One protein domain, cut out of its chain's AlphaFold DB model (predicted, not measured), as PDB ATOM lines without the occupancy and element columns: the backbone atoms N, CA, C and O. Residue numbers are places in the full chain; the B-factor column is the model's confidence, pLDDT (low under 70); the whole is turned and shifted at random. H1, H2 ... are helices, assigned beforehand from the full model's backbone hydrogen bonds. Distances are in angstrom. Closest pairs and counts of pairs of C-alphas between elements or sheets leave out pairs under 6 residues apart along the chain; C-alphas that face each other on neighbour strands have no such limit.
ATOM      1  N   SER A   2     122.843 124.380 162.186       92.75
ATOM      2  CA  SER A   2     123.070 123.290 161.223       92.75
ATOM      3  C   SER A   2     121.751 122.687 160.729       92.75
ATOM      4  O   SER A   2     120.762 122.651 161.462       92.75
ATOM      5  N   VAL A   3     121.747 122.147 159.502       91.88
ATOM      6  CA  VAL A   3     120.591 121.429 158.924       91.88
ATOM      7  C   VAL A   3     120.233 120.187 159.746       91.88
ATOM      8  O   VAL A   3     119.059 119.963 160.024       91.88
ATOM      9  N   GLU A   4     121.226 119.436 160.227       92.88
ATOM     10  CA  GLU A   4     121.015 118.272 161.105       92.88
ATOM     11  C   GLU A   4     120.238 118.636 162.377       92.88
ATOM     12  O   GLU A   4     119.343 117.907 162.806       92.88
ATOM     13  N   SER A   5     120.519 119.808 162.961       94.31
ATOM     14  CA  SER A   5     119.770 120.287 164.123       94.31
ATOM     15  C   SER A   5     118.311 120.593 163.783       94.31
ATOM     16  O   SER A   5     117.444 120.392 164.633       94.31
ATOM     17  N   ALA A   6     118.034 121.087 162.575       94.25
ATOM     18  CA  ALA A   6     116.672 121.325 162.116       94.25
ATOM     19  C   ALA A   6     115.926 120.012 161.833       94.25
ATOM     20  O   ALA A   6     114.755 119.901 162.192       94.25
ATOM     21  N   ILE A   7     116.595 119.000 161.265       92.56
ATOM     22  CA  ILE A   7     116.021 117.657 161.074       92.56
ATOM     23  C   ILE A   7     115.634 117.063 162.431       92.56
ATOM     24  O   ILE A   7     114.483 116.676 162.625       92.56
ATOM     25  N   ALA A   8     116.551 117.076 163.404       93.88
ATOM     26  CA  ALA A   8     116.287 116.570 164.750       93.88
ATOM     27  C   ALA A   8     115.124 117.308 165.440       93.88
ATOM     28  O   ALA A   8     114.299 116.680 166.107       93.88
ATOM     29  N   TYR A   9     115.018 118.628 165.244       94.69
ATOM     30  CA  TYR A   9     113.883 119.416 165.722       94.69
ATOM     31  C   TYR A   9     112.562 118.986 165.069       94.69
ATOM     32  O   TYR A   9     111.584 118.754 165.781       94.69
ATOM     33  N   ILE A  10     112.517 118.828 163.740       91.19
ATOM     34  CA  ILE A  10     111.306 118.394 163.021       91.19
ATOM     35  C   ILE A  10     110.884 116.989 163.466       91.19
ATOM     36  O   ILE A  10     109.697 116.759 163.703       91.19
ATOM     37  N   THR A  11     111.833 116.063 163.626       90.94
ATOM     38  CA  THR A  11     111.564 114.710 164.134       90.94
ATOM     39  C   THR A  11     110.972 114.767 165.537       90.94
ATOM     40  O   THR A  11     109.904 114.200 165.774       90.94
ATOM     41  N   ARG A  12     111.572 115.543 166.448       92.56
ATOM     42  CA  ARG A  12     111.031 115.706 167.802       92.56
ATOM     43  C   ARG A  12     109.639 116.331 167.799       92.56
ATOM     44  O   ARG A  12     108.777 115.868 168.528       92.56
ATOM     45  N   MET A  13     109.378 117.322 166.950       92.81
ATOM     46  CA  MET A  13     108.039 117.908 166.801       92.81
ATOM     47  C   MET A  13     106.983 116.890 166.336       92.81
ATOM     48  O   MET A  13     105.793 117.094 166.580       92.81
ATOM     49  N   ARG A  14     107.381 115.805 165.659       88.00
ATOM     50  CA  ARG A  14     106.477 114.723 165.234       88.00
ATOM     51  C   ARG A  14     106.276 113.663 166.315       88.00
ATOM     52  O   ARG A  14     105.164 113.163 166.456       88.00
ATOM     53  N   GLU A  15     107.332 113.323 167.047       92.31
ATOM     54  CA  GLU A  15     107.342 112.221 168.020       92.31
ATOM     55  C   GLU A  15     106.954 112.652 169.444       92.31
ATOM     56  O   GLU A  15     106.391 111.862 170.199       92.31
ATOM     57  N   ASP A  16     107.219 113.907 169.813       93.50
ATOM     58  CA  ASP A  16     107.006 114.464 171.149       93.50
ATOM     59  C   ASP A  16     105.837 115.462 171.122       93.50
ATOM     60  O   ASP A  16     105.983 116.657 170.843       93.50
ATOM     61  N   GLU A  17     104.633 114.953 171.398       93.81
ATOM     62  CA  GLU A  17     103.414 115.766 171.406       93.81
ATOM     63  C   GLU A  17     103.471 116.896 172.445       93.81
ATOM     64  O   GLU A  17     102.971 117.989 172.173       93.81
ATOM     65  N   ALA A  18     104.071 116.653 173.614       93.50
ATOM     66  CA  ALA A  18     104.168 117.653 174.671       93.50
ATOM     67  C   ALA A  18     105.058 118.816 174.225       93.50
ATOM     68  O   ALA A  18     104.647 119.971 174.320       93.50
ATOM     69  N   PHE A  19     106.222 118.505 173.651       93.38
ATOM     70  CA  PHE A  19     107.116 119.501 173.066       93.38
ATOM     71  C   PHE A  19     106.425 120.296 171.951       93.38
ATOM     72  O   PHE A  19     106.461 121.527 171.955       93.38
ATOM     73  N   ARG A  20     105.715 119.610 171.045       93.88
ATOM     74  CA  ARG A  20     104.946 120.261 169.977       93.88
ATOM     75  C   ARG A  20     103.880 121.210 170.520       93.88
ATOM     76  O   ARG A  20     103.747 122.312 169.999       93.88
ATOM     77  N   ARG A  21     103.116 120.800 171.538       93.94
ATOM     78  CA  ARG A  21     102.101 121.661 172.165       93.94
ATOM     79  C   ARG A  21     102.738 122.882 172.815       93.94
ATOM     80  O   ARG A  21     102.276 123.980 172.564       93.94
ATOM     81  N   THR A  22     103.836 122.719 173.556       92.62
ATOM     82  CA  THR A  22     104.546 123.855 174.168       92.62
ATOM     83  C   THR A  22     104.967 124.904 173.139       92.62
ATOM     84  O   THR A  22     104.791 126.090 173.391       92.62
ATOM     85  N   ILE A  23     105.482 124.479 171.981       91.44
ATOM     86  CA  ILE A  23     105.846 125.393 170.889       91.44
ATOM     87  C   ILE A  23     104.600 126.030 170.253       91.44
ATOM     88  O   ILE A  23     104.569 127.237 170.042       91.44
ATOM     89  N   ASN A  24     103.578 125.229 169.931       89.88
ATOM     90  CA  ASN A  24     102.390 125.696 169.210       89.88
ATOM     91  C   ASN A  24     101.480 126.604 170.052       89.88
ATOM     92  O   ASN A  24     100.840 127.492 169.497       89.88
ATOM     93  N   ASP A  25     101.418 126.369 171.362       91.94
ATOM     94  CA  ASP A  25     100.642 127.170 172.314       91.94
ATOM     95  C   ASP A  25     101.416 128.428 172.757       91.94
ATOM     96  O   ASP A  25     100.857 129.313 173.406       91.94
ATOM     97  N   GLY A  26     102.711 128.517 172.432       89.44
ATOM     98  CA  GLY A  26     103.538 129.679 172.723       89.44
ATOM     99  C   GLY A  26     103.219 130.842 171.786       89.44
ATOM    100  O   GLY A  26     103.503 130.778 170.592       89.44
ATOM    101  N   GLU A  27     102.670 131.927 172.334       85.38
ATOM    102  CA  GLU A  27     102.323 133.142 171.577       85.38
ATOM    103  C   GLU A  27     103.537 134.046 171.285       85.38
ATOM    104  O   GLU A  27     103.495 134.874 170.376       85.38
ATOM    105  N   ASP A  28     104.627 133.889 172.044       92.69
ATOM    106  CA  ASP A  28     105.855 134.672 171.892       92.69
ATOM    107  C   ASP A  28     106.913 133.879 171.111       92.69
ATOM    108  O   ASP A  28     107.497 132.903 171.592       92.69
ATOM    109  N   GLU A  29     107.193 134.348 169.896       87.94
ATOM    110  CA  GLU A  29     108.196 133.759 169.012       87.94
ATOM    111  C   GLU A  29     109.596 133.737 169.651       87.94
ATOM    112  O   GLU A  29     110.335 132.758 169.508       87.94
ATOM    113  N   ALA A  30     109.971 134.775 170.405       91.12
ATOM    114  CA  ALA A  30     111.271 134.844 171.064       91.12
ATOM    115  C   ALA A  30     111.377 133.824 172.207       91.12
ATOM    116  O   ALA A  30     112.433 133.202 172.375       91.12
ATOM    117  N   ALA A  31     110.289 133.615 172.955       91.94
ATOM    118  CA  ALA A  31     110.219 132.593 173.998       91.94
ATOM    119  C   ALA A  31     110.305 131.178 173.403       91.94
ATOM    120  O   ALA A  31     111.085 130.356 173.892       91.94
ATOM    121  N   ASN A  32     109.600 130.924 172.298       92.44
ATOM    122  CA  ASN A  32     109.671 129.656 171.570       92.44
ATOM    123  C   ASN A  32     111.092 129.379 171.075       92.44
ATOM    124  O   ASN A  32     111.641 128.306 171.321       92.44
ATOM    125  N   TRP A  33     111.751 130.366 170.464       91.12
ATOM    126  CA  TRP A  33     113.143 130.223 170.033       91.12
ATOM    127  C   TRP A  33     114.114 129.989 171.190       91.12
ATOM    128  O   TRP A  33     115.071 129.225 171.044       91.12
ATOM    129  N   ALA A  34     113.898 130.628 172.340       92.81
ATOM    130  CA  ALA A  34     114.708 130.379 173.527       92.81
ATOM    131  C   ALA A  34     114.522 128.944 174.045       92.81
ATOM    132  O   ALA A  34     115.508 128.294 174.386       92.81
ATOM    133  N   PHE A  35     113.290 128.433 174.042       93.50
ATOM    134  CA  PHE A  35     112.978 127.058 174.429       93.50
ATOM    135  C   PHE A  35     113.588 126.027 173.468       93.50
ATOM    136  O   PHE A  35     114.220 125.074 173.919       93.50
ATOM    137  N   ILE A  36     113.491 126.256 172.153       93.25
ATOM    138  CA  ILE A  36     114.127 125.424 171.115       93.25
ATOM    139  C   ILE A  36     115.645 125.349 171.345       93.25
ATOM    140  O   ILE A  36     116.210 124.254 171.387       93.25
ATOM    141  N   ARG A  37     116.296 126.497 171.588       93.12
ATOM    142  CA  ARG A  37     117.735 126.556 171.899       93.12
ATOM    143  C   ARG A  37     118.089 125.874 173.215       93.12
ATOM    144  O   ARG A  37     119.088 125.163 173.277       93.12
ATOM    145  N   ALA A  38     117.270 126.040 174.252       93.75
ATOM    146  CA  ALA A  38     117.459 125.365 175.536       93.75
ATOM    147  C   ALA A  38     117.310 123.838 175.423       93.75
ATOM    148  O   ALA A  38     117.980 123.101 176.143       93.75
ATOM    149  N   ALA A  39     116.487 123.360 174.486       92.94
ATOM    150  CA  ALA A  39     116.361 121.945 174.152       92.94
ATOM    151  C   ALA A  39     117.540 121.399 173.317       92.94
ATOM    152  O   ALA A  39     117.556 120.209 173.004       92.94
ATOM    153  N   GLY A  40     118.526 122.243 172.987       94.00
ATOM    154  CA  GLY A  40     119.742 121.871 172.263       94.00
ATOM    155  C   GLY A  40     119.641 122.006 170.746       94.00
ATOM    156  O   GLY A  40     120.559 121.579 170.048       94.00
ATOM    157  N   PHE A  41     118.561 122.593 170.226       94.81
ATOM    158  CA  PHE A  41     118.404 122.820 168.795       94.81
ATOM    159  C   PHE A  41     118.854 124.227 168.413       94.81
ATOM    160  O   PHE A  41     118.393 125.218 168.975       94.81
ATOM    161  N   ASP A  42     119.727 124.322 167.420       94.00
ATOM    162  CA  ASP A  42     120.231 125.593 166.920       94.00
ATOM    163  C   ASP A  42     120.347 125.562 165.394       94.00
ATOM    164  O   ASP A  42     121.245 124.931 164.824       94.00
ATOM    165  N   PHE A  43     119.427 126.259 164.731       94.38
ATOM    166  CA  PHE A  43     119.303 126.340 163.280       94.38
ATOM    167  C   PHE A  43     118.660 127.663 162.857       94.38
ATOM    168  O   PHE A  43     117.983 128.343 163.627       94.38
ATOM    169  N   THR A  44     118.869 128.015 161.599       93.38
ATOM    170  CA  THR A  44     118.289 129.177 160.930       93.38
ATOM    171  C   THR A  44     117.053 128.787 160.121       93.38
ATOM    172  O   THR A  44     116.842 127.624 159.780       93.38
ATOM    173  N   VAL A  45     116.237 129.773 159.741       89.25
ATOM    174  CA  VAL A  45     115.064 129.543 158.879       89.25
ATOM    175  C   VAL A  45     115.427 128.879 157.534       89.25
ATOM    176  O   VAL A  45     114.710 127.962 157.132       89.25
ATOM    177  N   PRO A  46     116.513 129.262 156.825       93.62
ATOM    178  CA  PRO A  46     116.955 128.539 155.629       93.62
ATOM    179  C   PRO A  46     117.279 127.060 155.881       93.62
ATOM    180  O   PRO A  46     116.866 126.210 155.099       93.62
ATOM    181  N   GLU A  47     117.959 126.742 156.985       93.00
ATOM    182  CA  GLU A  47     118.285 125.356 157.356       93.00
ATOM    183  C   GLU A  47     117.027 124.554 157.703       93.00
ATOM    184  O   GLU A  47     116.913 123.392 157.322       93.00
ATOM    185  N   PHE A  48     116.044 125.185 158.350       91.50
ATOM    186  CA  PHE A  48     114.741 124.575 158.605       91.50
ATOM    187  C   PHE A  48     113.995 124.221 157.316       91.50
ATOM    188  O   PHE A  48     113.423 123.133 157.211       91.50
ATOM    189  N   LYS A  49     114.027 125.103 156.309       90.88
ATOM    190  CA  LYS A  49     113.445 124.820 154.988       90.88
ATOM    191  C   LYS A  49     114.152 123.651 154.304       90.88
ATOM    192  O   LYS A  49     113.474 122.735 153.855       90.88
ATOM    193  N   GLN A  50     115.486 123.636 154.307       92.25
ATOM    194  CA  GLN A  50     116.270 122.528 153.746       92.25
ATOM    195  C   GLN A  50     115.976 121.195 154.448       92.25
ATOM    196  O   GLN A  50     115.765 120.185 153.784       92.25
ATOM    197  N   ALA A  51     115.899 121.191 155.780       91.56
ATOM    198  CA  ALA A  51     115.538 120.006 156.555       91.56
ATOM    199  C   ALA A  51     114.117 119.519 156.234       91.56
ATOM    200  O   ALA A  51     113.878 118.323 156.090       91.56
ATOM    201  N   THR A  52     113.178 120.451 156.078       89.06
ATOM    202  CA  THR A  52     111.792 120.152 155.708       89.06
ATOM    203  C   THR A  52     111.712 119.520 154.314       89.06
ATOM    204  O   THR A  52     111.055 118.494 154.150       89.06
ATOM    205  N   GLU A  53     112.418 120.077 153.326       88.56
ATOM    206  CA  GLU A  53     112.526 119.518 151.970       88.56
ATOM    207  C   GLU A  53     113.158 118.120 151.971       88.56
ATOM    208  O   GLU A  53     112.635 117.217 151.317       88.56
ATOM    209  N   ALA A  54     114.231 117.917 152.742       87.00
ATOM    210  CA  ALA A  54     114.891 116.619 152.873       87.00
ATOM    211  C   ALA A  54     113.938 115.552 153.437       87.00
ATOM    212  O   ALA A  54     113.789 114.481 152.849       87.00
ATOM    213  N   ILE A  55     113.222 115.876 154.519       84.38
ATOM    214  CA  ILE A  55     112.236 114.984 155.147       84.38
ATOM    215  C   ILE A  55     111.064 114.696 154.196       84.38
ATOM    216  O   ILE A  55     110.583 113.566 154.113       84.38
ATOM    217  N   TYR A  56     110.584 115.698 153.459       82.62
ATOM    218  CA  TYR A  56     109.513 115.513 152.480       82.62
ATOM    219  C   TYR A  56     109.921 114.600 151.323       82.62
ATOM    220  O   TYR A  56     109.155 113.708 150.948       82.62
ATOM    221  N   HIS A  57     111.139 114.773 150.809       80.50
ATOM    222  CA  HIS A  57     111.698 113.911 149.774       80.50
ATOM    223  C   HIS A  57     111.870 112.465 150.269       80.50
ATOM    224  O   HIS A  57     111.570 111.527 149.533       80.50
ATOM    225  N   GLU A  58     112.300 112.268 151.519       78.06
ATOM    226  CA  GLU A  58     112.466 110.939 152.123       78.06
ATOM    227  C   GLU A  58     111.130 110.201 152.314       78.06
ATOM    228  O   GLU A  58     111.038 109.002 152.056       78.06
TER     229      GLU A  58
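What this domain is: This is residues 2 to 58 of the 64 residues of the protein "Putative ribosomally synthesized peptide with nif11-like leader" of Azospirillum brasilense (UniProt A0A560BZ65). The longest helix, H4, packs on H1 at a steep angle, and the chain goes round from H1 through H2 and H3 back to H4 as a ring. H2 makes a corner with H1, and H3 comes near H2. The 57 printed residues have four named helices, H1 to H4 in order, and no named strand: all helix. The whole is compact, radius of gyration of the C-alphas 11.0 A, spanning 30 by 21 by 18 A.

Where its parts are: H4, residues 45 to 58, measures 20.0 A and ends at C-alpha 58 (112.466, 110.939, 152.123). H1, residues 3 to 15, measures 18.5 A from C-alpha 3 (120.591, 121.429, 158.924). H2 is residues 17 to 24, 10.2 A; H3 is residues 29 to 38, 14.1 A.

How they stand to each other: H4 and H1 touch at a steep tilt of 64 degrees, the same way; their closest C-alphas, Val 3 and Glu 47, are 4.8 A apart. H1, with residues 12 to 14 alone, touches H2 only at the corner; the closest C-alphas, Met 13 and Arg 20, are 5.0 A apart. H2 and H3 are close but not clearly touching, closest C-alphas Ile 23 and Asn 32 at 5.8 A. H3 and H4 are apart. In H1, H2, H3 and H4 every O i to N i+4 pair is within hydrogen-bond range.

The domain as a whole: The C-alphas farthest apart, Asp 28 and Glu 58, are 31.6 A apart. The printed part has no cut, no link is long, and no printed residue is under 70 in pLDDT.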